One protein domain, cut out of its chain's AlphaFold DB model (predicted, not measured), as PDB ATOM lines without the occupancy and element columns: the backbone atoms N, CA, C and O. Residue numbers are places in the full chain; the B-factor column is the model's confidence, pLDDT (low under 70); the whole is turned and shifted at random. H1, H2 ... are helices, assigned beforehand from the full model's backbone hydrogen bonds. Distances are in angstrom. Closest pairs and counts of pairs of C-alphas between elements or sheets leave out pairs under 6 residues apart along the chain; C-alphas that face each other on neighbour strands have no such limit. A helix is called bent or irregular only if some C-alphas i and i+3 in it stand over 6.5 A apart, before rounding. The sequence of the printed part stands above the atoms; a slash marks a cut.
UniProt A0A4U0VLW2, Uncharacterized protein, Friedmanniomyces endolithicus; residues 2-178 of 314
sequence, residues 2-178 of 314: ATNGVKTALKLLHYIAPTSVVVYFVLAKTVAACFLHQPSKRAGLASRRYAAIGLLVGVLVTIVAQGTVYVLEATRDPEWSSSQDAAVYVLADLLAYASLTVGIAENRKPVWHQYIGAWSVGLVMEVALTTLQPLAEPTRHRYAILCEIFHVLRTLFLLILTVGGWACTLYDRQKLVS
ATOM      1  N   ALA A   2       0.274 -48.354 -49.440       58.72
ATOM      2  CA  ALA A   2       0.390 -47.231 -48.494       58.72
ATOM      3  C   ALA A   2      -0.056 -45.865 -49.069       58.72
ATOM      4  O   ALA A   2      -0.774 -45.122 -48.409       58.72
ATOM      5  N   THR A   3       0.274 -45.572 -50.330       66.31
ATOM      6  CA  THR A   3      -0.080 -44.311 -51.013       66.31
ATOM      7  C   THR A   3      -1.587 -44.115 -51.208       66.31
ATOM      8  O   THR A   3      -2.085 -42.998 -51.109       66.31
ATOM      9  N   ASN A   4      -2.342 -45.198 -51.420       76.62
ATOM     10  CA  ASN A   4      -3.802 -45.138 -51.553       76.62
ATOM     11  C   ASN A   4      -4.480 -44.845 -50.205       76.62
ATOM     12  O   ASN A   4      -5.486 -44.135 -50.158       76.62
ATOM     13  N   GLY A   5      -3.905 -45.352 -49.108       82.00
ATOM     14  CA  GLY A   5      -4.359 -45.051 -47.750       82.00
ATOM     15  C   GLY A   5      -4.194 -43.570 -47.409       82.00
ATOM     16  O   GLY A   5      -5.144 -42.946 -46.946       82.00
ATOM     17  N   VAL A   6      -3.035 -42.984 -47.730       81.69
ATOM     18  CA  VAL A   6      -2.752 -41.555 -47.494       81.69
ATOM     19  C   VAL A   6      -3.702 -40.651 -48.283       81.69
ATOM     20  O   VAL A   6      -4.273 -39.726 -47.714       81.69
ATOM     21  N   LYS A   7      -3.958 -40.949 -49.564       80.19
ATOM     22  CA  LYS A   7      -4.910 -40.177 -50.384       80.19
ATOM     23  C   LYS A   7      -6.342 -40.244 -49.848       80.19
ATOM     24  O   LYS A   7      -7.058 -39.249 -49.867       80.19
ATOM     25  N   THR A   8      -6.760 -41.406 -49.348       84.44
ATOM     26  CA  THR A   8      -8.088 -41.574 -48.737       84.44
ATOM     27  C   THR A   8      -8.187 -40.805 -47.419       84.44
ATOM     28  O   THR A   8      -9.185 -40.131 -47.173       84.44
ATOM     29  N   ALA A   9      -7.135 -40.853 -46.595       84.19
ATOM     30  CA  ALA A   9      -7.056 -40.093 -45.353       84.19
ATOM     31  C   ALA A   9      -7.099 -38.579 -45.604       84.19
ATOM     32  O   ALA A   9      -7.836 -37.881 -44.917       84.19
ATOM     33  N   LEU A  10      -6.382 -38.085 -46.620       82.94
ATOM     34  CA  LEU A  10      -6.389 -36.670 -47.000       82.94
ATOM     35  C   LEU A  10      -7.789 -36.198 -47.421       82.94
ATOM     36  O   LEU A  10      -8.263 -35.181 -46.925       82.94
ATOM     37  N   LYS A  11      -8.494 -36.985 -48.245       84.38
ATOM     38  CA  LYS A  11      -9.884 -36.691 -48.635       84.38
ATOM     39  C   LYS A  11     -10.809 -36.589 -47.430       84.38
ATOM     40  O   LYS A  11     -11.590 -35.653 -47.328       84.38
ATOM     41  N   LEU A  12     -10.722 -37.540 -46.499       85.81
ATOM     42  CA  LEU A  12     -11.509 -37.487 -45.265       85.81
ATOM     43  C   LEU A  12     -11.151 -36.252 -44.433       85.81
ATOM     44  O   LEU A  12     -12.041 -35.592 -43.900       85.81
ATOM     45  N   LEU A  13      -9.864 -35.912 -44.358       85.75
ATOM     46  CA  LEU A  13      -9.382 -34.769 -43.595       85.75
ATOM     47  C   LEU A  13      -9.903 -33.437 -44.157       85.75
ATOM     48  O   LEU A  13     -10.306 -32.585 -43.369       85.75
ATOM     49  N   HIS A  14     -10.002 -33.296 -45.484       85.50
ATOM     50  CA  HIS A  14     -10.619 -32.136 -46.142       85.50
ATOM     51  C   HIS A  14     -12.076 -31.908 -45.715       85.50
ATOM     52  O   HIS A  14     -12.481 -30.767 -45.512       85.50
ATOM     53  N   TYR A  15     -12.870 -32.963 -45.511       86.38
ATOM     54  CA  TYR A  15     -14.249 -32.810 -45.029       86.38
ATOM     55  C   TYR A  15     -14.329 -32.599 -43.515       86.38
ATOM     56  O   TYR A  15     -15.152 -31.818 -43.026       86.38
ATOM     57  N   ILE A  16     -13.487 -33.301 -42.755       87.31
ATOM     58  CA  ILE A  16     -13.532 -33.276 -41.290       87.31
ATOM     59  C   ILE A  16     -13.003 -31.944 -40.748       87.31
ATOM     60  O   ILE A  16     -13.553 -31.454 -39.765       87.31
ATOM     61  N   ALA A  17     -11.997 -31.330 -41.377       85.88
ATOM     62  CA  ALA A  17     -11.378 -30.086 -40.912       85.88
ATOM     63  C   ALA A  17     -12.390 -28.942 -40.681       85.88
ATOM     64  O   ALA A  17     -12.609 -28.592 -39.516       85.88
ATOM     65  N   PRO A  18     -13.095 -28.419 -41.699       86.00
ATOM     66  CA  PRO A  18     -14.032 -27.311 -41.510       86.00
ATOM     67  C   PRO A  18     -15.246 -27.727 -40.667       86.00
ATOM     68  O   PRO A  18     -15.715 -26.968 -39.816       86.00
ATOM     69  N   THR A  19     -15.713 -28.972 -40.817       85.19
ATOM     70  CA  THR A  19     -16.831 -29.506 -40.025       85.19
ATOM     71  C   THR A  19     -16.500 -29.527 -38.534       85.19
ATOM     72  O   THR A  19     -17.328 -29.142 -37.712       85.19
ATOM     73  N   SER A  20     -15.280 -29.926 -38.164       85.62
ATOM     74  CA  SER A  20     -14.845 -29.980 -36.767       85.62
ATOM     75  C   SER A  20     -14.805 -28.597 -36.113       85.62
ATOM     76  O   SER A  20     -15.230 -28.456 -34.966       85.62
ATOM     77  N   VAL A  21     -14.385 -27.563 -36.854       86.19
ATOM     78  CA  VAL A  21     -14.360 -26.173 -36.377       86.19
ATOM     79  C   VAL A  21     -15.780 -25.662 -36.134       86.19
ATOM     80  O   VAL A  21     -16.062 -25.113 -35.067       86.19
ATOM     81  N   VAL A  22     -16.697 -25.897 -37.080       85.75
ATOM     82  CA  VAL A  22     -18.108 -25.493 -36.950       85.75
ATOM     83  C   VAL A  22     -18.783 -26.226 -35.792       85.75
ATOM     84  O   VAL A  22     -19.411 -25.590 -34.946       85.75
ATOM     85  N   VAL A  23     -18.622 -27.551 -35.706       86.06
ATOM     86  CA  VAL A  23     -19.194 -28.365 -34.623       86.06
ATOM     87  C   VAL A  23     -18.662 -27.908 -33.268       86.06
ATOM     88  O   VAL A  23     -19.452 -27.706 -32.347       86.06
ATOM     89  N   TYR A  24     -17.351 -27.679 -33.144       87.44
ATOM     90  CA  TYR A  24     -16.766 -27.156 -31.914       87.44
ATOM     91  C   TYR A  24     -17.365 -25.798 -31.541       87.44
ATOM     92  O   TYR A  24     -17.741 -25.585 -30.391       87.44
ATOM     93  N   PHE A  25     -17.485 -24.880 -32.503       82.94
ATOM     94  CA  PHE A  25     -18.018 -23.547 -32.248       82.94
ATOM     95  C   PHE A  25     -19.485 -23.584 -31.802       82.94
ATOM     96  O   PHE A  25     -19.843 -22.931 -30.820       82.94
ATOM     97  N   VAL A  26     -20.320 -24.394 -32.463       82.94
ATOM     98  CA  VAL A  26     -21.724 -24.598 -32.080       82.94
ATOM     99  C   VAL A  26     -21.810 -25.195 -30.679       82.94
ATOM    100  O   VAL A  26     -22.512 -24.642 -29.834       82.94
ATOM    101  N   LEU A  27     -21.045 -26.251 -30.390       82.88
ATOM    102  CA  LEU A  27     -21.016 -26.874 -29.065       82.88
ATOM    103  C   LEU A  27     -20.542 -25.896 -27.983       82.88
ATOM    104  O   LEU A  27     -21.135 -25.816 -26.909       82.88
ATOM    105  N   ALA A  28     -19.506 -25.105 -28.257       81.25
ATOM    106  CA  ALA A  28     -19.000 -24.104 -27.325       81.25
ATOM    107  C   ALA A  28     -20.031 -22.995 -27.061       81.25
ATOM    108  O   ALA A  28     -20.169 -22.542 -25.921       81.25
ATOM    109  N   LYS A  29     -20.792 -22.581 -28.084       75.81
ATOM    110  CA  LYS A  29     -21.901 -21.624 -27.951       75.81
ATOM    111  C   LYS A  29     -23.064 -22.212 -27.157       75.81
ATOM    112  O   LYS A  29     -23.546 -21.544 -26.246       75.81
ATOM    113  N   THR A  30     -23.476 -23.451 -27.430       74.94
ATOM    114  CA  THR A  30     -24.559 -24.113 -26.683       74.94
ATOM    115  C   THR A  30     -24.167 -24.340 -25.232       74.94
ATOM    116  O   THR A  30     -24.949 -24.045 -24.338       74.94
ATOM    117  N   VAL A  31     -22.933 -24.782 -24.972       76.62
ATOM    118  CA  VAL A  31     -22.403 -24.931 -23.612       76.62
ATOM    119  C   VAL A  31     -22.377 -23.572 -22.923       76.62
ATOM    120  O   VAL A  31     -22.880 -23.438 -21.818       76.62
ATOM    121  N   ALA A  32     -21.874 -22.521 -23.563       70.69
ATOM    122  CA  ALA A  32     -21.882 -21.201 -22.944       70.69
ATOM    123  C   ALA A  32     -23.290 -20.648 -22.679       70.69
ATOM    124  O   ALA A  32     -23.475 -19.985 -21.660       70.69
ATOM    125  N   ALA A  33     -24.264 -20.952 -23.540       71.38
ATOM    126  CA  ALA A  33     -25.669 -20.632 -23.311       71.38
ATOM    127  C   ALA A  33     -26.244 -21.429 -22.126       71.38
ATOM    128  O   ALA A  33     -26.904 -20.853 -21.268       71.38
ATOM    129  N   CYS A  34     -25.931 -22.725 -22.020       68.25
ATOM    130  CA  CYS A  34     -26.351 -23.570 -20.899       68.25
ATOM    131  C   CYS A  34     -25.687 -23.179 -19.567       68.25
ATOM    132  O   CYS A  34     -26.311 -23.289 -18.515       68.25
ATOM    133  N   PHE A  35     -24.433 -22.728 -19.597       62.12
ATOM    134  CA  PHE A  35     -23.650 -22.387 -18.404       62.12
ATOM    135  C   PHE A  35     -23.662 -20.887 -18.061       62.12
ATOM    136  O   PHE A  35     -23.006 -20.498 -17.099       62.12
ATOM    137  N   LEU A  36     -24.396 -20.049 -18.813       60.81
ATOM    138  CA  LEU A  36     -24.417 -18.584 -18.658       60.81
ATOM    139  C   LEU A  36     -22.998 -17.997 -18.511       60.81
ATOM    140  O   LEU A  36     -22.723 -17.187 -17.624       60.81
ATOM    141  N   HIS A  37     -22.062 -18.420 -19.366       62.97
ATOM    142  CA  HIS A  37     -20.701 -17.892 -19.305       62.97
ATOM    143  C   HIS A  37     -20.709 -16.387 -19.597       62.97
ATOM    144  O   HIS A  37     -20.958 -15.965 -20.727       62.97
ATOM    145  N   GLN A  38     -20.410 -15.573 -18.583       56.62
ATOM    146  CA  GLN A  38     -20.301 -14.132 -18.761       56.62
ATOM    147  C   GLN A  38     -18.984 -13.762 -19.468       56.62
ATOM    148  O   GLN A  38     -17.934 -14.353 -19.186       56.62
ATOM    149  N   PRO A  39     -19.003 -12.775 -20.383       58.66
ATOM    150  CA  PRO A  39     -17.783 -12.243 -20.974       58.66
ATOM    151  C   PRO A  39     -16.912 -11.585 -19.893       58.66
ATOM    152  O   PRO A  39     -17.413 -10.883 -19.015       58.66
ATOM    153  N   SER A  40     -15.595 -11.806 -19.955       56.44
ATOM    154  CA  SER A  40     -14.633 -11.187 -19.029       56.44
ATOM    155  C   SER A  40     -14.769  -9.660 -19.042       56.44
ATOM    156  O   SER A  40     -14.990  -9.068 -20.098       56.44
ATOM    157  N   LYS A  41     -14.560  -8.998 -17.895       55.19
ATOM    158  CA  LYS A  41     -14.561  -7.523 -17.797       55.19
ATOM    159  C   LYS A  41     -13.574  -6.867 -18.778       55.19
ATOM    160  O   LYS A  41     -13.845  -5.782 -19.272       55.19
ATOM    161  N   ARG A  42     -12.480  -7.560 -19.126       55.31
ATOM    162  CA  ARG A  42     -11.463  -7.124 -20.107       55.31
ATOM    163  C   ARG A  42     -11.693  -7.633 -21.532       55.31
ATOM    164  O   ARG A  42     -10.879  -7.387 -22.417       55.31
ATOM    165  N   ALA A  43     -12.798  -8.339 -21.778       55.94
ATOM    166  CA  ALA A  43     -13.117  -8.871 -23.099       55.94
ATOM    167  C   ALA A  43     -13.372  -7.778 -24.150       55.94
ATOM    168  O   ALA A  43     -13.311  -8.077 -25.339       55.94
ATOM    169  N   GLY A  44     -13.660  -6.547 -23.715       55.81
ATOM    170  CA  GLY A  44     -13.991  -5.414 -24.575       55.81
ATOM    171  C   GLY A  44     -12.812  -4.550 -25.026       55.81
ATOM    172  O   GLY A  44     -13.072  -3.530 -25.649       55.81
ATOM    173  N   LEU A  45     -11.546  -4.905 -24.736       69.00
ATOM    174  CA  LEU A  45     -10.408  -4.098 -25.206       69.00
ATOM    175  C   LEU A  45     -10.436  -3.985 -26.739       69.00
ATOM    176  O   LEU A  45     -10.158  -4.961 -27.445       69.00
ATOM    177  N   ALA A  46     -10.735  -2.781 -27.234       70.31
ATOM    178  CA  ALA A  46     -10.914  -2.496 -28.652       70.31
ATOM    179  C   ALA A  46      -9.691  -2.925 -29.473       70.31
ATOM    180  O   ALA A  46      -9.836  -3.635 -30.463       70.31
ATOM    181  N   SER A  47      -8.481  -2.607 -28.998       77.94
ATOM    182  CA  SER A  47      -7.222  -2.985 -29.655       77.94
ATOM    183  C   SER A  47      -7.090  -4.502 -29.872       77.94
ATOM    184  O   SER A  47      -6.808  -4.952 -30.982       77.94
ATOM    185  N   ARG A  48      -7.398  -5.322 -28.855       81.25
ATOM    186  CA  ARG A  48      -7.336  -6.793 -28.968       81.25
ATOM    187  C   ARG A  48      -8.388  -7.336 -29.932       81.25
ATOM    188  O   ARG A  48      -8.106  -8.255 -30.698       81.25
ATOM    189  N   ARG A  49      -9.597  -6.769 -29.902       83.50
ATOM    190  CA  ARG A  49     -10.698  -7.152 -30.796       83.50
ATOM    191  C   ARG A  49     -10.376  -6.814 -32.250       83.50
ATOM    192  O   ARG A  49     -10.495  -7.693 -33.094       83.50
ATOM    193  N   TYR A  50      -9.923  -5.595 -32.538       86.44
ATOM    194  CA  TYR A  50      -9.554  -5.189 -33.895       86.44
ATOM    195  C   TYR A  50      -8.342  -5.962 -34.421       86.44
ATOM    196  O   TYR A  50      -8.358  -6.375 -35.576       86.44
ATOM    197  N   ALA A  51      -7.345  -6.251 -33.578       89.38
ATOM    198  CA  ALA A  51      -6.225  -7.110 -33.961       89.38
ATOM    199  C   ALA A  51      -6.685  -8.537 -34.319       89.38
ATOM    200  O   ALA A  51      -6.274  -9.078 -35.345       89.38
ATOM    201  N   ALA A  52      -7.578  -9.133 -33.520       89.56
ATOM    202  CA  ALA A  52      -8.128 -10.460 -33.802       89.56
ATOM    203  C   ALA A  52      -8.994 -10.481 -35.074       89.56
ATOM    204  O   ALA A  52      -8.880 -11.411 -35.869       89.56
ATOM    205  N   ILE A  53      -9.820  -9.451 -35.293       90.81
ATOM    206  CA  ILE A  53     -10.597  -9.292 -36.531       90.81
ATOM    207  C   ILE A  53      -9.652  -9.147 -37.726       90.81
ATOM    208  O   ILE A  53      -9.839  -9.838 -38.719       90.81
ATOM    209  N   GLY A  54      -8.611  -8.315 -37.629       92.38
ATOM    210  CA  GLY A  54      -7.632  -8.131 -38.701       92.38
ATOM    211  C   GLY A  54      -6.928  -9.433 -39.090       92.38
ATOM    212  O   GLY A  54      -6.830  -9.751 -40.272       92.38
ATOM    213  N   LEU A  55      -6.512 -10.236 -38.105       93.25
ATOM    214  CA  LEU A  55      -5.908 -11.550 -38.350       93.25
ATOM    215  C   LEU A  55      -6.901 -12.553 -38.962       93.25
ATOM    216  O   LEU A  55      -6.528 -13.303 -39.860       93.25
ATOM    217  N   LEU A  56      -8.166 -12.550 -38.527       92.88
ATOM    218  CA  LEU A  56      -9.216 -13.392 -39.115       92.88
ATOM    219  C   LEU A  56      -9.578 -12.976 -40.545       92.88
ATOM    220  O   LEU A  56      -9.773 -13.833 -41.403       92.88
ATOM    221  N   VAL A  57      -9.606 -11.675 -40.832       94.88
ATOM    222  CA  VAL A  57      -9.741 -11.163 -42.202       94.88
ATOM    223  C   VAL A  57      -8.540 -11.599 -43.042       94.88
ATOM    224  O   VAL A  57      -8.726 -12.024 -44.177       94.88
ATOM    225  N   GLY A  58      -7.327 -11.597 -42.480       93.81
ATOM    226  CA  GLY A  58      -6.144 -12.178 -43.121       93.81
ATOM    227  C   GLY A  58      -6.339 -13.652 -43.500       93.81
ATOM    228  O   GLY A  58      -6.072 -14.028 -44.640       93.81
ATOM    229  N   VAL A  59      -6.883 -14.469 -42.590       94.19
ATOM    230  CA  VAL A  59      -7.252 -15.874 -42.859       94.19
ATOM    231  C   VAL A  59      -8.286 -15.979 -43.989       94.19
ATOM    232  O   VAL A  59      -8.119 -16.782 -44.906       94.19
ATOM    233  N   LEU A  60      -9.318 -15.134 -43.992       94.75
ATOM    234  CA  LEU A  60     -10.312 -15.110 -45.069       94.75
ATOM    235  C   LEU A  60      -9.694 -14.762 -46.423       94.75
ATOM    236  O   LEU A  60      -9.989 -15.420 -47.420       94.75
ATOM    237  N   VAL A  61      -8.800 -13.775 -46.461       95.62
ATOM    238  CA  VAL A  61      -8.098 -13.380 -47.687       95.62
ATOM    239  C   VAL A  61      -7.263 -14.539 -48.226       95.62
ATOM    240  O   VAL A  61      -7.285 -14.777 -49.431       95.62
ATOM    241  N   THR A  62      -6.586 -15.308 -47.365       94.81
ATOM    242  CA  THR A  62      -5.830 -16.490 -47.810       94.81
ATOM    243  C   THR A  62      -6.727 -17.589 -48.376       94.81
ATOM    244  O   THR A  62      -6.368 -18.194 -49.383       94.81
ATOM    245  N   ILE A  63      -7.915 -17.802 -47.798       93.06
ATOM    246  CA  ILE A  63      -8.879 -18.803 -48.282       93.06
ATOM    247  C   ILE A  63      -9.431 -18.384 -49.650       93.06
ATOM    248  O   ILE A  63      -9.476 -19.189 -50.580       93.06
ATOM    249  N   VAL A  64      -9.799 -17.108 -49.804       95.06
ATOM    250  CA  VAL A  64     -10.263 -16.564 -51.089       95.06
ATOM    251  C   VAL A  64      -9.156 -16.638 -52.139       95.06
ATOM    252  O   VAL A  64      -9.420 -17.066 -53.258       95.06
ATOM    253  N   ALA A  65      -7.915 -16.289 -51.786       93.94
ATOM    254  CA  ALA A  65      -6.772 -16.389 -52.692       93.94
ATOM    255  C   ALA A  65      -6.485 -17.839 -53.122       93.94
ATOM    256  O   ALA A  65      -6.159 -18.091 -54.277       93.94
ATOM    257  N   GLN A  66      -6.656 -18.816 -52.231       91.50
ATOM    258  CA  GLN A  66      -6.551 -20.229 -52.594       91.50
ATOM    259  C   GLN A  66      -7.687 -20.655 -53.539       91.50
ATOM    260  O   GLN A  66      -7.439 -21.335 -54.535       91.50
ATOM    261  N   GLY A  67      -8.918 -20.209 -53.278       90.00
ATOM    262  CA  GLY A  67     -10.059 -20.444 -54.163       90.00
ATOM    263  C   GLY A  67      -9.858 -19.857 -55.562       90.00
ATOM    264  O   GLY A  67     -10.156 -20.523 -56.554       90.00
ATOM    265  N   THR A  68      -9.297 -18.648 -55.672       90.75
ATOM    266  CA  THR A  68      -9.005 -18.045 -56.982       90.75
ATOM    267  C   THR A  68      -7.930 -18.815 -57.739       90.75
ATOM    268  O   THR A  68      -8.062 -18.964 -58.951       90.75
ATOM    269  N   VAL A  69      -6.918 -19.372 -57.063       90.25
ATOM    270  CA  VAL A  69      -5.931 -20.255 -57.709       90.25
ATOM    271  C   VAL A  69      -6.596 -21.499 -58.298       90.25
ATOM    272  O   VAL A  69      -6.322 -21.815 -59.453       90.25
ATOM    273  N   TYR A  70      -7.518 -22.152 -57.582       87.50
ATOM    274  CA  TYR A  70      -8.236 -23.316 -58.125       87.50
ATOM    275  C   TYR A  70      -9.123 -22.969 -59.327       87.50
ATOM    276  O   TYR A  70      -9.203 -23.742 -60.279       87.50
ATOM    277  N   VAL A  71      -9.759 -21.795 -59.327       88.81
ATOM    278  CA  VAL A  71     -10.536 -21.318 -60.485       88.81
ATOM    279  C   VAL A  71      -9.620 -21.010 -61.678       88.81
ATOM    280  O   VAL A  71      -9.949 -21.329 -62.821       88.81
ATOM    281  N   LEU A  72      -8.450 -20.415 -61.433       87.56
ATOM    282  CA  LEU A  72      -7.458 -20.148 -62.477       87.56
ATOM    283  C   LEU A  72      -6.889 -21.442 -63.072       87.56
ATOM    284  O   LEU A  72      -6.706 -21.517 -64.284       87.56
ATOM    285  N   GLU A  73      -6.651 -22.457 -62.245       86.06
ATOM    286  CA  GLU A  73      -6.243 -23.791 -62.689       86.06
ATOM    287  C   GLU A  73      -7.334 -24.435 -63.557       86.06
ATOM    288  O   GLU A  73      -7.064 -24.823 -64.690       86.06
ATOM    289  N   ALA A  74      -8.591 -24.429 -63.099       85.25
ATOM    290  CA  ALA A  74      -9.716 -25.009 -63.838       85.25
ATOM    291  C   ALA A  74      -9.986 -24.334 -65.197       85.25
ATOM    292  O   ALA A  74     -10.474 -24.979 -66.123       85.25
ATOM    293  N   THR A  75      -9.693 -23.035 -65.324       86.25
ATOM    294  CA  THR A  75      -9.904 -22.283 -66.575       86.25
ATOM    295  C   THR A  75      -8.755 -22.419 -67.568       86.25
ATOM    296  O   THR A  75      -8.990 -22.308 -68.771       86.25
ATOM    297  N   ARG A  76      -7.521 -22.631 -67.095       85.62
ATOM    298  CA  ARG A  76      -6.343 -22.759 -67.965       85.62
ATOM    299  C   ARG A  76      -6.056 -24.193 -68.378       85.62
ATOM    300  O   ARG A  76      -5.714 -24.400 -69.535       85.62
ATOM    301  N   ASP A  77      -6.246 -25.147 -67.470       79.62
ATOM    302  CA  ASP A  77      -5.884 -26.549 -67.670       79.62
ATOM    303  C   ASP A  77      -7.064 -27.472 -67.280       79.62
ATOM    304  O   ASP A  77      -7.071 -28.064 -66.199       79.62
ATOM    305  N   PRO A  78      -8.088 -27.630 -68.149       72.25
ATOM    306  CA  PRO A  78      -9.297 -28.400 -67.831       72.25
ATOM    307  C   PRO A  78      -9.042 -29.891 -67.573       72.25
ATOM    308  O   PRO A  78      -9.796 -30.526 -66.842       72.25
ATOM    309  N   GLU A  79      -7.980 -30.457 -68.157       67.12
ATOM    310  CA  GLU A  79      -7.592 -31.860 -67.940       67.12
ATOM    311  C   GLU A  79      -7.010 -32.109 -66.540       67.12
ATOM    312  O   GLU A  79      -6.963 -33.254 -66.091       67.12
ATOM    313  N   TRP A  80      -6.594 -31.047 -65.841       60.47
ATOM    314  CA  TRP A  80      -5.946 -31.104 -64.530       60.47
ATOM    315  C   TRP A  80      -6.757 -30.381 -63.446       60.47
ATOM    316  O   TRP A  80      -6.206 -29.882 -62.468       60.47
ATOM    317  N   SER A  81      -8.082 -30.296 -63.616       62.19
ATOM    318  CA  SER A  81      -8.951 -29.608 -62.662       62.19
ATOM    319  C   SER A  81      -8.823 -30.217 -61.261       62.19
ATOM    320  O   SER A  81      -8.982 -31.430 -61.094       62.19
ATOM    321  N   SER A  82      -8.575 -29.358 -60.268       65.50
ATOM    322  CA  SER A  82      -8.469 -29.716 -58.850       65.50
ATOM    323  C   SER A  82      -9.611 -30.633 -58.387       65.50
ATOM    324  O   SER A  82     -10.764 -30.499 -58.806       65.50
ATOM    325  N   SER A  83      -9.277 -31.590 -57.520       73.25
ATOM    326  CA  SER A  83     -10.203 -32.620 -57.047       73.25
ATOM    327  C   SER A  83     -11.380 -31.990 -56.282       73.25
ATOM    328  O   SER A  83     -11.213 -31.050 -55.506       73.25
ATOM    329  N   GLN A  84     -12.595 -32.503 -56.509       80.75
ATOM    330  CA  GLN A  84     -13.858 -31.940 -55.997       80.75
ATOM    331  C   GLN A  84     -13.858 -31.709 -54.472       80.75
ATOM    332  O   GLN A  84     -14.515 -30.792 -53.978       80.75
ATOM    333  N   ASP A  85     -13.104 -32.510 -53.718       81.94
ATOM    334  CA  ASP A  85     -12.921 -32.371 -52.273       81.94
ATOM    335  C   ASP A  85     -12.196 -31.078 -51.871       81.94
ATOM    336  O   ASP A  85     -12.582 -30.464 -50.878       81.94
ATOM    337  N   ALA A  86     -11.220 -30.612 -52.655       82.75
ATOM    338  CA  ALA A  86     -10.496 -29.372 -52.375       82.75
ATOM    339  C   ALA A  86     -11.402 -28.136 -52.513       82.75
ATOM    340  O   ALA A  86     -11.351 -27.224 -51.685       82.75
ATOM    341  N   ALA A  87     -12.289 -28.125 -53.513       85.00
ATOM    342  CA  ALA A  87     -13.265 -27.049 -53.690       85.00
ATOM    343  C   ALA A  87     -14.283 -27.005 -52.538       85.00
ATOM    344  O   ALA A  87     -14.581 -25.932 -52.010       85.00
ATOM    345  N   VAL A  88     -14.787 -28.171 -52.109       88.56
ATOM    346  CA  VAL A  88     -15.706 -28.254 -50.961       88.56
ATOM    347  C   VAL A  88     -15.020 -27.796 -49.678       88.56
ATOM    348  O   VAL A  88     -15.625 -27.057 -48.903       88.56
ATOM    349  N   TYR A  89     -13.761 -28.179 -49.476       89.50
ATOM    350  CA  TYR A  89     -12.966 -27.725 -48.344       89.50
ATOM    351  C   TYR A  89     -12.837 -26.198 -48.305       89.50
ATOM    352  O   TYR A  89     -13.197 -25.603 -47.295       89.50
ATOM    353  N   VAL A  90     -12.425 -25.550 -49.403       91.00
ATOM    354  CA  VAL A  90     -12.288 -24.079 -49.458       91.00
ATOM    355  C   VAL A  90     -13.612 -23.374 -49.167       91.00
ATOM    356  O   VAL A  90     -13.635 -22.405 -48.412       91.00
ATOM    357  N   LEU A  91     -14.724 -23.861 -49.726       91.50
ATOM    358  CA  LEU A  91     -16.045 -23.276 -49.481       91.50
ATOM    359  C   LEU A  91     -16.488 -23.438 -48.023       91.50
ATOM    360  O   LEU A  91     -16.978 -22.485 -47.415       91.50
ATOM    361  N   ALA A  92     -16.318 -24.631 -47.455       90.94
ATOM    362  CA  ALA A  92     -16.684 -24.903 -46.071       90.94
ATOM    363  C   ALA A  92     -15.813 -24.103 -45.090       90.94
ATOM    364  O   ALA A  92     -16.327 -23.563 -44.111       90.94
ATOM    365  N   ASP A  93     -14.521 -23.977 -45.381       90.44
ATOM    366  CA  ASP A  93     -13.577 -23.216 -44.568       90.44
ATOM    367  C   ASP A  93     -13.850 -21.707 -44.634       90.44
ATOM    368  O   ASP A  93     -13.875 -21.026 -43.607       90.44
ATOM    369  N   LEU A  94     -14.180 -21.192 -45.827       93.94
ATOM    370  CA  LEU A  94     -14.618 -19.810 -46.022       93.94
ATOM    371  C   LEU A  94     -15.838 -19.495 -45.152       93.94
ATOM    372  O   LEU A  94     -15.837 -18.500 -44.430       93.94
ATOM    373  N   LEU A  95     -16.864 -20.349 -45.189       92.44
ATOM    374  CA  LEU A  95     -18.075 -20.170 -44.386       92.44
ATOM    375  C   LEU A  95     -17.777 -20.244 -42.883       92.44
ATOM    376  O   LEU A  95     -18.268 -19.411 -42.115       92.44
ATOM    377  N   ALA A  96     -16.946 -21.200 -42.458       91.75
ATOM    378  CA  ALA A  96     -16.571 -21.369 -41.059       91.75
ATOM    379  C   ALA A  96     -15.857 -20.120 -40.515       91.75
ATOM    380  O   ALA A  96     -16.319 -19.516 -39.540       91.75
ATOM    381  N   TYR A  97     -14.784 -19.669 -41.169       92.56
ATOM    382  CA  TYR A  97     -14.024 -18.500 -40.720       92.56
ATOM    383  C   TYR A  97     -14.763 -17.174 -40.935       92.56
ATOM    384  O   TYR A  97     -14.593 -16.248 -40.134       92.56
ATOM    385  N   ALA A  98     -15.654 -17.079 -41.929       92.75
ATOM    386  CA  ALA A  98     -16.495 -15.897 -42.111       92.75
ATOM    387  C   ALA A  98     -17.473 -15.757 -40.943       92.75
ATOM    388  O   ALA A  98     -17.568 -14.685 -40.344       92.75
ATOM    389  N   SER A  99     -18.118 -16.858 -40.542       91.00
ATOM    390  CA  SER A  99     -19.029 -16.868 -39.393       91.00
ATOM    391  C   SER A  99     -18.322 -16.509 -38.079       91.00
ATOM    392  O   SER A  99     -18.860 -15.753 -37.269       91.00
ATOM    393  N   LEU A 100     -17.080 -16.970 -37.887       89.69
ATOM    394  CA  LEU A 100     -16.247 -16.605 -36.738       89.69
ATOM    395  C   LEU A 100     -15.923 -15.105 -36.730       89.69
ATOM    396  O   LEU A 100     -16.007 -14.468 -35.678       89.69
ATOM    397  N   THR A 101     -15.594 -14.541 -37.894       90.75
ATOM    398  CA  THR A 101     -15.258 -13.119 -38.054       90.75
ATOM    399  C   THR A 101     -16.463 -12.232 -37.763       90.75
ATOM    400  O   THR A 101     -16.373 -11.341 -36.918       90.75
ATOM    401  N   VAL A 102     -17.609 -12.526 -38.386       90.62
ATOM    402  CA  VAL A 102     -18.879 -11.827 -38.131       90.62
ATOM    403  C   VAL A 102     -19.264 -11.950 -36.658       90.62
ATOM    404  O   VAL A 102     -19.582 -10.956 -36.012       90.62
ATOM    405  N   GLY A 103     -19.108 -13.140 -36.074       85.62
ATOM    406  CA  GLY A 103     -19.392 -13.368 -34.664       85.62
ATOM    407  C   GLY A 103     -18.564 -12.495 -33.710       85.62
ATOM    408  O   GLY A 103     -19.070 -12.128 -32.654       85.62
ATOM    409  N   ILE A 104     -17.312 -12.152 -34.026       85.94
ATOM    410  CA  ILE A 104     -16.510 -11.215 -33.209       85.94
ATOM    411  C   ILE A 104     -16.821  -9.755 -33.566       85.94
ATOM    412  O   ILE A 104     -16.752  -8.872 -32.704       85.94
ATOM    413  N   ALA A 105     -17.173  -9.490 -34.825       86.06
ATOM    414  CA  ALA A 105     -17.543  -8.164 -35.295       86.06
ATOM    415  C   ALA A 105     -18.859  -7.676 -34.666       86.06
ATOM    416  O   ALA A 105     -18.911  -6.538 -34.212       86.06
ATOM    417  N   GLU A 106     -19.880  -8.525 -34.547       84.69
ATOM    418  CA  GLU A 106     -21.181  -8.153 -33.969       84.69
ATOM    419  C   GLU A 106     -21.143  -8.045 -32.438       84.69
ATOM    420  O   GLU A 106     -21.774  -7.176 -31.834       84.69
ATOM    421  N   ASN A 107     -20.373  -8.909 -31.775       78.62
ATOM    422  CA  ASN A 107     -20.357  -8.962 -30.318       78.62
ATOM    423  C   ASN A 107     -19.381  -7.927 -29.732       78.62
ATOM    424  O   ASN A 107     -18.171  -8.151 -29.716       78.62
ATOM    425  N   ARG A 108     -19.899  -6.829 -29.147       67.06
ATOM    426  CA  ARG A 108     -19.076  -5.818 -28.433       67.06
ATOM    427  C   ARG A 108     -18.267  -6.418 -27.262       67.06
ATOM    428  O   ARG A 108     -17.191  -5.918 -26.950       67.06
ATOM    429  N   LYS A 109     -18.753  -7.495 -26.624       71.94
ATOM    430  CA  LYS A 109     -18.071  -8.214 -25.523       71.94
ATOM    431  C   LYS A 109     -17.953  -9.713 -25.839       71.94
ATOM    432  O   LYS A 109     -18.751 -10.503 -25.334       71.94
ATOM    433  N   PRO A 110     -16.997 -10.127 -26.689       74.81
ATOM    434  CA  PRO A 110     -16.889 -11.518 -27.113       74.81
ATOM    435  C   PRO A 110     -16.403 -12.423 -25.971       74.81
ATOM    436  O   PRO A 110     -15.497 -12.086 -25.207       74.81
ATOM    437  N   VAL A 111     -16.972 -13.625 -25.868       78.75
ATOM    438  CA  VAL A 111     -16.484 -14.657 -24.940       78.75
ATOM    439  C   VAL A 111     -15.254 -15.332 -25.558       78.75
ATOM    440  O   VAL A 111     -15.361 -16.340 -26.251       78.75
ATOM    441  N   TRP A 112     -14.074 -14.760 -25.305       79.81
ATOM    442  CA  TRP A 112     -12.799 -15.136 -25.939       79.81
ATOM    443  C   TRP A 112     -12.474 -16.637 -25.921       79.81
ATOM    444  O   TRP A 112     -11.991 -17.163 -26.917       79.81
ATOM    445  N   HIS A 113     -12.798 -17.355 -24.842       78.62
ATOM    446  CA  HIS A 113     -12.510 -18.790 -24.721       78.62
ATOM    447  C   HIS A 113     -13.179 -19.647 -25.817       78.62
ATOM    448  O   HIS A 113     -12.619 -20.662 -26.222       78.62
ATOM    449  N   GLN A 114     -14.346 -19.232 -26.331       84.75
ATOM    450  CA  GLN A 114     -15.036 -19.937 -27.421       84.75
ATOM    451  C   GLN A 114     -14.247 -19.840 -28.730       84.75
ATOM    452  O   GLN A 114     -14.065 -20.833 -29.429       84.75
ATOM    453  N   TYR A 115     -13.754 -18.638 -29.032       87.06
ATOM    454  CA  TYR A 115     -13.022 -18.347 -30.260       87.06
ATOM    455  C   TYR A 115     -11.610 -18.932 -30.222       87.06
ATOM    456  O   TYR A 115     -11.213 -19.596 -31.171       87.06
ATOM    457  N   ILE A 116     -10.901 -18.799 -29.094       88.44
ATOM    458  CA  ILE A 116      -9.570 -19.400 -28.899       88.44
ATOM    459  C   ILE A 116      -9.629 -20.919 -29.091       88.44
ATOM    460  O   ILE A 116      -8.766 -21.491 -29.755       88.44
ATOM    461  N   GLY A 117     -10.670 -21.565 -28.561       87.44
ATOM    462  CA  GLY A 117     -10.897 -22.987 -28.776       87.44
ATOM    463  C   GLY A 117     -11.107 -23.334 -30.252       87.44
ATOM    464  O   GLY A 117     -10.429 -24.220 -30.767       87.44
ATOM    465  N   ALA A 118     -11.966 -22.593 -30.958       90.12
ATOM    466  CA  ALA A 118     -12.217 -22.820 -32.381       90.12
ATOM    467  C   ALA A 118     -10.944 -22.638 -33.227       90.12
ATOM    468  O   ALA A 118     -10.649 -23.469 -34.083       90.12
ATOM    469  N   TRP A 119     -10.140 -21.609 -32.940       93.25
ATOM    470  CA  TRP A 119      -8.852 -21.392 -33.603       93.25
ATOM    471  C   TRP A 119      -7.850 -22.506 -33.303       93.25
ATOM    472  O   TRP A 119      -7.100 -22.891 -34.192       93.25
ATOM    473  N   SER A 120      -7.846 -23.045 -32.079       90.81
ATOM    474  CA  SER A 120      -6.962 -24.154 -31.699       90.81
ATOM    475  C   SER A 120      -7.314 -25.456 -32.416       90.81
ATOM    476  O   SER A 120      -6.419 -26.127 -32.924       90.81
ATOM    477  N   VAL A 121      -8.608 -25.776 -32.530       91.50
ATOM    478  CA  VAL A 121      -9.083 -26.939 -33.293       91.50
ATOM    479  C   VAL A 121      -8.736 -26.769 -34.769       91.50
ATOM    480  O   VAL A 121      -8.173 -27.683 -35.365       91.50
ATOM    481  N   GLY A 122      -8.985 -25.579 -35.326       90.50
ATOM    482  CA  GLY A 122      -8.586 -25.236 -36.688       90.50
ATOM    483  C   GLY A 122      -7.084 -25.426 -36.906       90.50
ATOM    484  O   GLY A 122      -6.692 -26.160 -37.802       90.50
ATOM    485  N   LEU A 123      -6.237 -24.874 -36.032       92.25
ATOM    486  CA  LEU A 123      -4.780 -25.007 -36.123       92.25
ATOM    487  C   LEU A 123      -4.327 -26.470 -36.155       92.25
ATOM    488  O   LEU A 123      -3.502 -26.828 -36.988       92.25
ATOM    489  N   VAL A 124      -4.859 -27.321 -35.274       92.38
ATOM    490  CA  VAL A 124      -4.493 -28.748 -35.241       92.38
ATOM    491  C   VAL A 124      -4.833 -29.430 -36.567       92.38
ATOM    492  O   VAL A 124      -4.013 -30.181 -37.100       92.38
ATOM    493  N   MET A 125      -6.010 -29.144 -37.125       89.69
ATOM    494  CA  MET A 125      -6.437 -29.712 -38.406       89.69
ATOM    495  C   MET A 125      -5.614 -29.174 -39.581       89.69
ATOM    496  O   MET A 125      -5.227 -29.939 -40.461       89.69
ATOM    497  N   GLU A 126      -5.273 -27.888 -39.571       88.44
ATOM    498  CA  GLU A 126      -4.421 -27.248 -40.579       88.44
ATOM    499  C   GLU A 126      -2.992 -27.808 -40.578       88.44
ATOM    500  O   GLU A 126      -2.423 -28.094 -41.633       88.44
ATOM    501  N   VAL A 127      -2.425 -28.058 -39.395       90.62
ATOM    502  CA  VAL A 127      -1.121 -28.723 -39.249       90.62
ATOM    503  C   VAL A 127      -1.181 -30.167 -39.762       90.62
ATOM    504  O   VAL A 127      -0.259 -30.633 -40.434       90.62
ATOM    505  N   ALA A 128      -2.278 -30.884 -39.515       87.94
ATOM    506  CA  ALA A 128      -2.463 -32.217 -40.085       87.94
ATOM    507  C   ALA A 128      -2.533 -32.170 -41.626       87.94
ATOM    508  O   ALA A 128      -1.903 -32.983 -42.297       87.94
ATOM    509  N   LEU A 129      -3.225 -31.186 -42.206       85.19
ATOM    510  CA  LEU A 129      -3.317 -31.029 -43.661       85.19
ATOM    511  C   LEU A 129      -1.957 -30.698 -44.298       85.19
ATOM    512  O   LEU A 129      -1.542 -31.387 -45.229       85.19
ATOM    513  N   THR A 130      -1.214 -29.730 -43.748       84.75
ATOM    514  CA  THR A 130       0.123 -29.349 -44.263       84.75
ATOM    515  C   THR A 130       1.137 -30.488 -44.230       84.75
ATOM    516  O   THR A 130       2.019 -30.548 -45.082       84.75
ATOM    517  N   THR A 131       1.032 -31.394 -43.257       85.31
ATOM    518  CA  THR A 131       1.963 -32.524 -43.117       85.31
ATOM    519  C   THR A 131       1.603 -33.698 -44.027       85.31
ATOM    520  O   THR A 131       2.501 -34.374 -44.531       85.31
ATOM    521  N   LEU A 132       0.310 -33.937 -44.280       83.56
ATOM    522  CA  LEU A 132      -0.153 -35.039 -45.132       83.56
ATOM    523  C   LEU A 132      -0.094 -34.712 -46.632       83.56
ATOM    524  O   LEU A 132       0.143 -35.614 -47.437       83.56
ATOM    525  N   GLN A 133      -0.280 -33.449 -47.014       82.38
ATOM    526  CA  GLN A 133      -0.292 -32.996 -48.408       82.38
ATOM    527  C   GLN A 133       0.987 -33.344 -49.209       82.38
ATOM    528  O   GLN A 133       0.858 -33.999 -50.247       82.38
ATOM    529  N   PRO A 134       2.218 -33.050 -48.736       80.94
ATOM    530  CA  PRO A 134       3.443 -33.404 -49.465       80.94
ATOM    531  C   PRO A 134       3.693 -34.920 -49.536       80.94
ATOM    532  O   PRO A 134       4.418 -35.394 -50.408       80.94
ATOM    533  N   LEU A 135       3.091 -35.697 -48.628       79.88
ATOM    534  CA  LEU A 135       3.159 -37.162 -48.631       79.88
ATOM    535  C   LEU A 135       2.222 -37.792 -49.673       79.88
ATOM    536  O   LEU A 135       2.501 -38.883 -50.174       79.88
ATOM    537  N   ALA A 136       1.098 -37.138 -49.967       74.62
ATOM    538  CA  ALA A 136       0.080 -37.639 -50.884       74.62
ATOM    539  C   ALA A 136       0.416 -37.356 -52.357       74.62
ATOM    540  O   ALA A 136       0.121 -38.194 -53.220       74.62
ATOM    541  N   GLU A 137       1.038 -36.208 -52.638       72.94
ATOM    542  CA  GLU A 137       1.329 -35.732 -53.994       72.94
ATOM    543  C   GLU A 137       2.771 -35.208 -54.117       72.94
ATOM    544  O   GLU A 137       3.036 -34.024 -53.927       72.94
ATOM    545  N   PRO A 138       3.734 -36.078 -54.476       64.88
ATOM    546  CA  PRO A 138       5.140 -35.688 -54.622       64.88
ATOM    547  C   PRO A 138       5.422 -34.798 -55.847       64.88
ATOM    548  O   PRO A 138       6.500 -34.214 -55.963       64.88
ATOM    549  N   THR A 139       4.496 -34.735 -56.807       66.50
ATOM    550  CA  THR A 139       4.670 -34.018 -58.077       66.50
ATOM    551  C   THR A 139       4.305 -32.548 -57.920       66.50
ATOM    552  O   THR A 139       3.137 -32.188 -57.811       66.50
ATOM    553  N   ARG A 140       5.323 -31.685 -57.926       67.44
ATOM    554  CA  ARG A 140       5.179 -30.270 -57.576       67.44
ATOM    555  C   ARG A 140       4.863 -29.405 -58.801       67.44
ATOM    556  O   ARG A 140       5.743 -29.107 -59.606       67.44
ATOM    557  N   HIS A 141       3.603 -29.004 -58.957       79.06
ATOM    558  CA  HIS A 141       3.163 -28.048 -59.983       79.06
ATOM    559  C   HIS A 141       3.172 -26.607 -59.454       79.06
ATOM    560  O   HIS A 141       3.108 -26.378 -58.249       79.06
ATOM    561  N   ARG A 142       3.251 -25.609 -60.350       83.00
ATOM    562  CA  ARG A 142       3.323 -24.185 -59.959       83.00
ATOM    563  C   ARG A 142       2.112 -23.746 -59.126       83.00
ATOM    564  O   ARG A 142       2.293 -23.040 -58.141       83.00
ATOM    565  N   TYR A 143       0.909 -24.200 -59.485       83.44
ATOM    566  CA  TYR A 143      -0.322 -23.904 -58.744       83.44
ATOM    567  C   TYR A 143      -0.339 -24.569 -57.361       83.44
ATOM    568  O   TYR A 143      -0.648 -23.906 -56.375       83.44
ATOM    569  N   ALA A 144       0.131 -25.818 -57.257       82.31
ATOM    570  CA  ALA A 144       0.271 -26.517 -55.978       82.31
ATOM    571  C   ALA A 144       1.221 -25.787 -55.007       82.31
ATOM    572  O   ALA A 144       0.912 -25.668 -53.826       82.31
ATOM    573  N   ILE A 145       2.332 -25.221 -55.504       85.19
ATOM    574  CA  ILE A 145       3.255 -24.411 -54.685       85.19
ATOM    575  C   ILE A 145       2.561 -23.151 -54.156       85.19
ATOM    576  O   ILE A 145       2.733 -22.798 -52.992       85.19
ATOM    577  N   LEU A 146       1.772 -22.468 -54.991       88.38
ATOM    578  CA  LEU A 146       1.027 -21.280 -54.564       88.38
ATOM    579  C   LEU A 146      -0.016 -21.628 -53.495       88.38
ATOM    580  O   LEU A 146      -0.107 -20.927 -52.488       88.38
ATOM    581  N   CYS A 147      -0.750 -22.731 -53.664       84.94
ATOM    582  CA  CYS A 147      -1.683 -23.224 -52.652       84.94
ATOM    583  C   CYS A 147      -0.974 -23.575 -51.337       84.94
ATOM    584  O   CYS A 147      -1.443 -23.172 -50.277       84.94
ATOM    585  N   GLU A 148       0.180 -24.253 -51.387       86.38
ATOM    586  CA  GLU A 148       0.990 -24.539 -50.193       86.38
ATOM    587  C   GLU A 148       1.406 -23.258 -49.461       86.38
ATOM    588  O   GLU A 148       1.325 -23.197 -48.235       86.38
ATOM    589  N   ILE A 149       1.810 -22.213 -50.192       90.94
ATOM    590  CA  ILE A 149       2.176 -20.921 -49.594       90.94
ATOM    591  C   ILE A 149       0.982 -20.313 -48.851       90.94
ATOM    592  O   ILE A 149       1.140 -19.875 -47.709       90.94
ATOM    593  N   PHE A 150      -0.210 -20.307 -49.455       91.25
ATOM    594  CA  PHE A 150      -1.416 -19.798 -48.791       91.25
ATOM    595  C   PHE A 150      -1.796 -20.631 -47.564       91.25
ATOM    596  O   PHE A 150      -2.163 -20.063 -46.534       91.25
ATOM    597  N   HIS A 151      -1.626 -21.952 -47.628       88.69
ATOM    598  CA  HIS A 151      -1.890 -22.862 -46.513       88.69
ATOM    599  C   HIS A 151      -0.940 -22.612 -45.331       88.69
ATOM    600  O   HIS A 151      -1.372 -22.524 -44.177       88.69
ATOM    601  N   VAL A 152       0.355 -22.424 -45.604       91.19
ATOM    602  CA  VAL A 152       1.365 -22.076 -44.587       91.19
ATOM    603  C   VAL A 152       1.078 -20.702 -43.984       91.19
ATOM    604  O   VAL A 152       1.120 -20.546 -42.762       91.19
ATOM    605  N   LEU A 153       0.735 -19.715 -44.813       93.44
ATOM    606  CA  LEU A 153       0.398 -18.369 -44.353       93.44
ATOM    607  C   LEU A 153      -0.850 -18.371 -43.455       93.44
ATOM    608  O   LEU A 153      -0.845 -17.749 -42.392       93.44
ATOM    609  N   ARG A 154      -1.888 -19.130 -43.823       92.12
ATOM    610  CA  ARG A 154      -3.082 -19.322 -42.989       92.12
ATOM    611  C   ARG A 154      -2.740 -19.981 -41.655       92.12
ATOM    612  O   ARG A 154      -3.185 -19.514 -40.607       92.12
ATOM    613  N   THR A 155      -1.918 -21.030 -41.683       91.62
ATOM    614  CA  THR A 155      -1.461 -21.728 -40.470       91.62
ATOM    615  C   THR A 155      -0.709 -20.771 -39.542       91.62
ATOM    616  O   THR A 155      -0.935 -20.781 -38.332       91.62
ATOM    617  N   LEU A 156       0.122 -19.885 -40.099       94.12
ATOM    618  CA  LEU A 156       0.822 -18.845 -39.346       94.12
ATOM    619  C   LEU A 156      -0.152 -17.855 -38.688       94.12
ATOM    620  O   LEU A 156      -0.011 -17.566 -37.501       94.12
ATOM    621  N   PHE A 157      -1.160 -17.360 -39.413       93.94
ATOM    622  CA  PHE A 157      -2.162 -16.456 -38.835       93.94
ATOM    623  C   PHE A 157      -2.970 -17.116 -37.711       93.94
ATOM    624  O   PHE A 157      -3.178 -16.499 -36.663       93.94
ATOM    625  N   LEU A 158      -3.366 -18.383 -37.872       91.38
ATOM    626  CA  LEU A 158      -4.044 -19.150 -36.821       91.38
ATOM    627  C   LEU A 158      -3.137 -19.415 -35.613       91.38
ATOM    628  O   LEU A 158      -3.596 -19.367 -34.469       91.38
ATOM    629  N   LEU A 159      -1.842 -19.639 -35.835       93.75
ATOM    630  CA  LEU A 159      -0.858 -19.764 -34.763       93.75
ATOM    631  C   LEU A 159      -0.732 -18.464 -33.967       93.75
ATOM    632  O   LEU A 159      -0.788 -18.491 -32.739       93.75
ATOM    633  N   ILE A 160      -0.653 -17.316 -34.641       93.81
ATOM    634  CA  ILE A 160      -0.614 -16.008 -33.974       93.81
ATOM    635  C   ILE A 160      -1.905 -15.768 -33.175       93.81
ATOM    636  O   ILE A 160      -1.840 -15.332 -32.026       93.81
ATOM    637  N   LEU A 161      -3.075 -16.103 -33.732       91.69
ATOM    638  CA  LEU A 161      -4.372 -15.969 -33.056       91.69
ATOM    639  C   LEU A 161      -4.477 -16.840 -31.797       91.69
ATOM    640  O   LEU A 161      -4.910 -16.370 -30.744       91.69
ATOM    641  N   THR A 162      -4.078 -18.108 -31.889       90.75
ATOM    642  CA  THR A 162      -4.144 -19.053 -30.765       90.75
ATOM    643  C   THR A 162      -3.155 -18.691 -29.665       90.75
ATOM    644  O   THR A 162      -3.559 -18.566 -28.510       90.75
ATOM    645  N   VAL A 163      -1.885 -18.463 -30.009       92.31
ATOM    646  CA  VAL A 163      -0.839 -18.097 -29.045       92.31
ATOM    647  C   VAL A 163      -1.136 -16.735 -28.426       92.31
ATOM    648  O   VAL A 163      -1.102 -16.606 -27.204       92.31
ATOM    649  N   GLY A 164      -1.501 -15.739 -29.237       88.31
ATOM    650  CA  GLY A 164      -1.878 -14.409 -28.758       88.31
ATOM    651  C   GLY A 164      -3.104 -14.447 -27.846       88.31
ATOM    652  O   GLY A 164      -3.104 -13.824 -26.783       88.31
ATOM    653  N   GLY A 165      -4.117 -15.239 -28.207       86.25
ATOM    654  CA  GLY A 165      -5.306 -15.466 -27.392       86.25
ATOM    655  C   GLY A 165      -4.974 -16.096 -26.038       86.25
ATOM    656  O   GLY A 165      -5.341 -15.546 -24.997       86.25
ATOM    657  N   TRP A 166      -4.229 -17.204 -26.028       87.25
ATOM    658  CA  TRP A 166      -3.800 -17.867 -24.794       87.25
ATOM    659  C   TRP A 166      -2.917 -16.963 -23.930       87.25
ATOM    660  O   TRP A 166      -3.203 -16.803 -22.743       87.25
ATOM    661  N   ALA A 167      -1.913 -16.301 -24.508       87.88
ATOM    662  CA  ALA A 167      -1.036 -15.378 -23.791       87.88
ATOM    663  C   ALA A 167      -1.825 -14.240 -23.126       87.88
ATOM    664  O   ALA A 167      -1.630 -13.965 -21.942       87.88
ATOM    665  N   CYS A 168      -2.785 -13.639 -23.840       84.00
ATOM    666  CA  CYS A 168      -3.656 -12.608 -23.275       84.00
ATOM    667  C   CYS A 168      -4.490 -13.138 -22.102       84.00
ATOM    668  O   CYS A 168      -4.586 -12.476 -21.069       84.00
ATOM    669  N   THR A 169      -5.068 -14.341 -22.227       81.88
ATOM    670  CA  THR A 169      -5.863 -14.933 -21.136       81.88
ATOM    671  C   THR A 169      -5.024 -15.263 -19.903       81.88
ATOM    672  O   THR A 169      -5.489 -15.061 -18.781       81.88
ATOM    673  N   LEU A 170      -3.790 -15.740 -20.086       82.75
ATOM    674  CA  LEU A 170      -2.875 -16.047 -18.987       82.75
ATOM    675  C   LEU A 170      -2.385 -14.774 -18.297       82.75
ATOM    676  O   LEU A 170      -2.406 -14.712 -17.069       82.75
ATOM    677  N   TYR A 171      -2.039 -13.743 -19.070       82.44
ATOM    678  CA  TYR A 171      -1.651 -12.439 -18.535       82.44
ATOM    679  C   TYR A 171      -2.777 -11.812 -17.702       82.44
ATOM    680  O   TYR A 171      -2.553 -11.324 -16.592       82.44
ATOM    681  N   ASP A 172      -4.021 -11.885 -18.187       76.50
ATOM    682  CA  ASP A 172      -5.172 -11.384 -17.437       76.50
ATOM    683  C   ASP A 172      -5.416 -12.178 -16.150       76.50
ATOM    684  O   ASP A 172      -5.697 -11.574 -15.113       76.50
ATOM    685  N   ARG A 173      -5.256 -13.510 -16.176       73.94
ATOM    686  CA  ARG A 173      -5.354 -14.348 -14.969       73.94
ATOM    687  C   ARG A 173      -4.277 -14.001 -13.944       73.94
ATOM    688  O   ARG A 173      -4.604 -13.857 -12.771       73.94
ATOM    689  N   GLN A 174      -3.029 -13.816 -14.369       76.88
ATOM    690  CA  GLN A 174      -1.926 -13.450 -13.475       76.88
ATOM    691  C   GLN A 174      -2.143 -12.077 -12.830       76.88
ATOM    692  O   GLN A 174      -2.028 -11.950 -11.612       76.88
ATOM    693  N   LYS A 175      -2.544 -11.066 -13.611       71.38
ATOM    694  CA  LYS A 175      -2.836  -9.726 -13.079       71.38
ATOM    695  C   LYS A 175      -4.021  -9.736 -12.102       71.38
ATOM    696  O   LYS A 175      -4.020  -8.977 -11.141       71.38
ATOM    697  N   LEU A 176      -5.023 -10.592 -12.327       67.25
ATOM    698  CA  LEU A 176      -6.153 -10.763 -11.404       67.25
ATOM    699  C   LEU A 176      -5.762 -11.444 -10.087       67.25
ATOM    700  O   LEU A 176      -6.342 -11.118  -9.058       67.25
ATOM    701  N   VAL A 177      -4.821 -12.391 -10.112       66.31
ATOM    702  CA  VAL A 177      -4.303 -13.039  -8.895       66.31
ATOM    703  C   VAL A 177      -3.443 -12.057  -8.102       66.31
ATOM    704  O   VAL A 177      -3.706 -11.842  -6.926       66.31
ATOM    705  N   SER A 178      -2.506 -11.375  -8.766       63.44
ATOM    706  CA  SER A 178      -1.621 -10.394  -8.125       63.44
ATOM    707  C   SER A 178      -2.380  -9.201  -7.528       63.44
ATOM    708  O   SER A 178      -2.024  -8.729  -6.454       63.44
TER     709      SER A 178
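Overview. This is residues 2 to 178 of the 314 residues of an uncharacterized protein of Friedmanniomyces endolithicus (UniProt A0A4U0VLW2). Five long helices lie lengthwise in an elongated bundle, forming a ring of neighbours H1, H3, H2, H5, H4 and back to H1. H1 bends, its arm H1a splaying outward at one end, where residues 75 to 80 also stick out; residues 173 to 178 of H5 stick out at the other end. The printed part has 177 residues, with five named helices in the order H1 to H5, no named strand, and the class all helix. It is compact, with a radius of gyration of the C-alphas of 18.0 A, and only just elongated, spanning 60 by 30 by 27 A.

Along the chain. H1, residues 2 to 35, begins at C-alpha 2 (0.390, -47.231, -48.494). By its hydrogen bonds it was assigned as one helix, but it is bent: C-alphas 15 and 18 are 6.5 A apart. Its arms are H1a, residues 2 to 15, 20.8 A long, and H1b, residues 18 to 35, 25.5 A long, at a steep tilt of 44 degrees. H2, residues 46 to 76, measures 44.5 A, beginning at (-10.914, -2.496, -28.652). H3, residues 84 to 106, measures 33.2 A. H4, residues 112 to 136, measures 36.0 A and is only just irregular: C-alphas 131 and 134 are 6.6 A apart. H5, residues 142 to 178, is the longest at 53.9 A and ends at C-alpha 178 (-1.621, -10.394, -8.125).

Arrangement. H1a, H1b, H2, H3, H4 and H5 form a bundle, helices set side by side, with mostly aligned packing. H1a touches H4 at Lys 7 and Ala 136, whose C-alphas, the closest, are 5.6 A apart; H4 uses residues 125 to 136 alone. H1b touches H4 through residues 114 to 122 of H4 alone, closest at the C-alphas of Val 21 and Ala 118, 5.6 A, opposite ways at a shallow tilt of 18 degrees. H1b touches H3 with residues 18 to 22 alone, meeting residues 89 to 96 of H3; the closest C-alphas, of Pro 18 and Asp 93, are 5.1 A apart. H2 and H3 form a helical hairpin at a shallow tilt of 22 degrees, their closest C-alphas, of Leu 56 and Thr 101, 6.1 A apart. H2 touches H5, opposite ways at a shallow tilt of 14 degrees, closest at the C-alphas of Val 59 and Arg 154, 5.4 A. H4 and H5 form another helical hairpin at a shallow tilt of 31 degrees; the C-alphas of Ile 116 and Thr 162, the closest, are 5.7 A apart. H3 and H5 are apart, as are H2 and H4. Every O i to N i+4 pair is within hydrogen-bond range in H1a, H1b, H2, H3 and H5; in H4, 19 of 21 are.

Size, cuts and confidence. The C-alphas of Glu 79 and Ser 178, the two farthest apart, are 63.8 A apart. The printed part has no cut and no long link. Mean pLDDT of the printed part is 82.7; residues 2 to 3, 34 to 45, 79 to 82, 108, 138 to 140 and 176 to 178 are under 70.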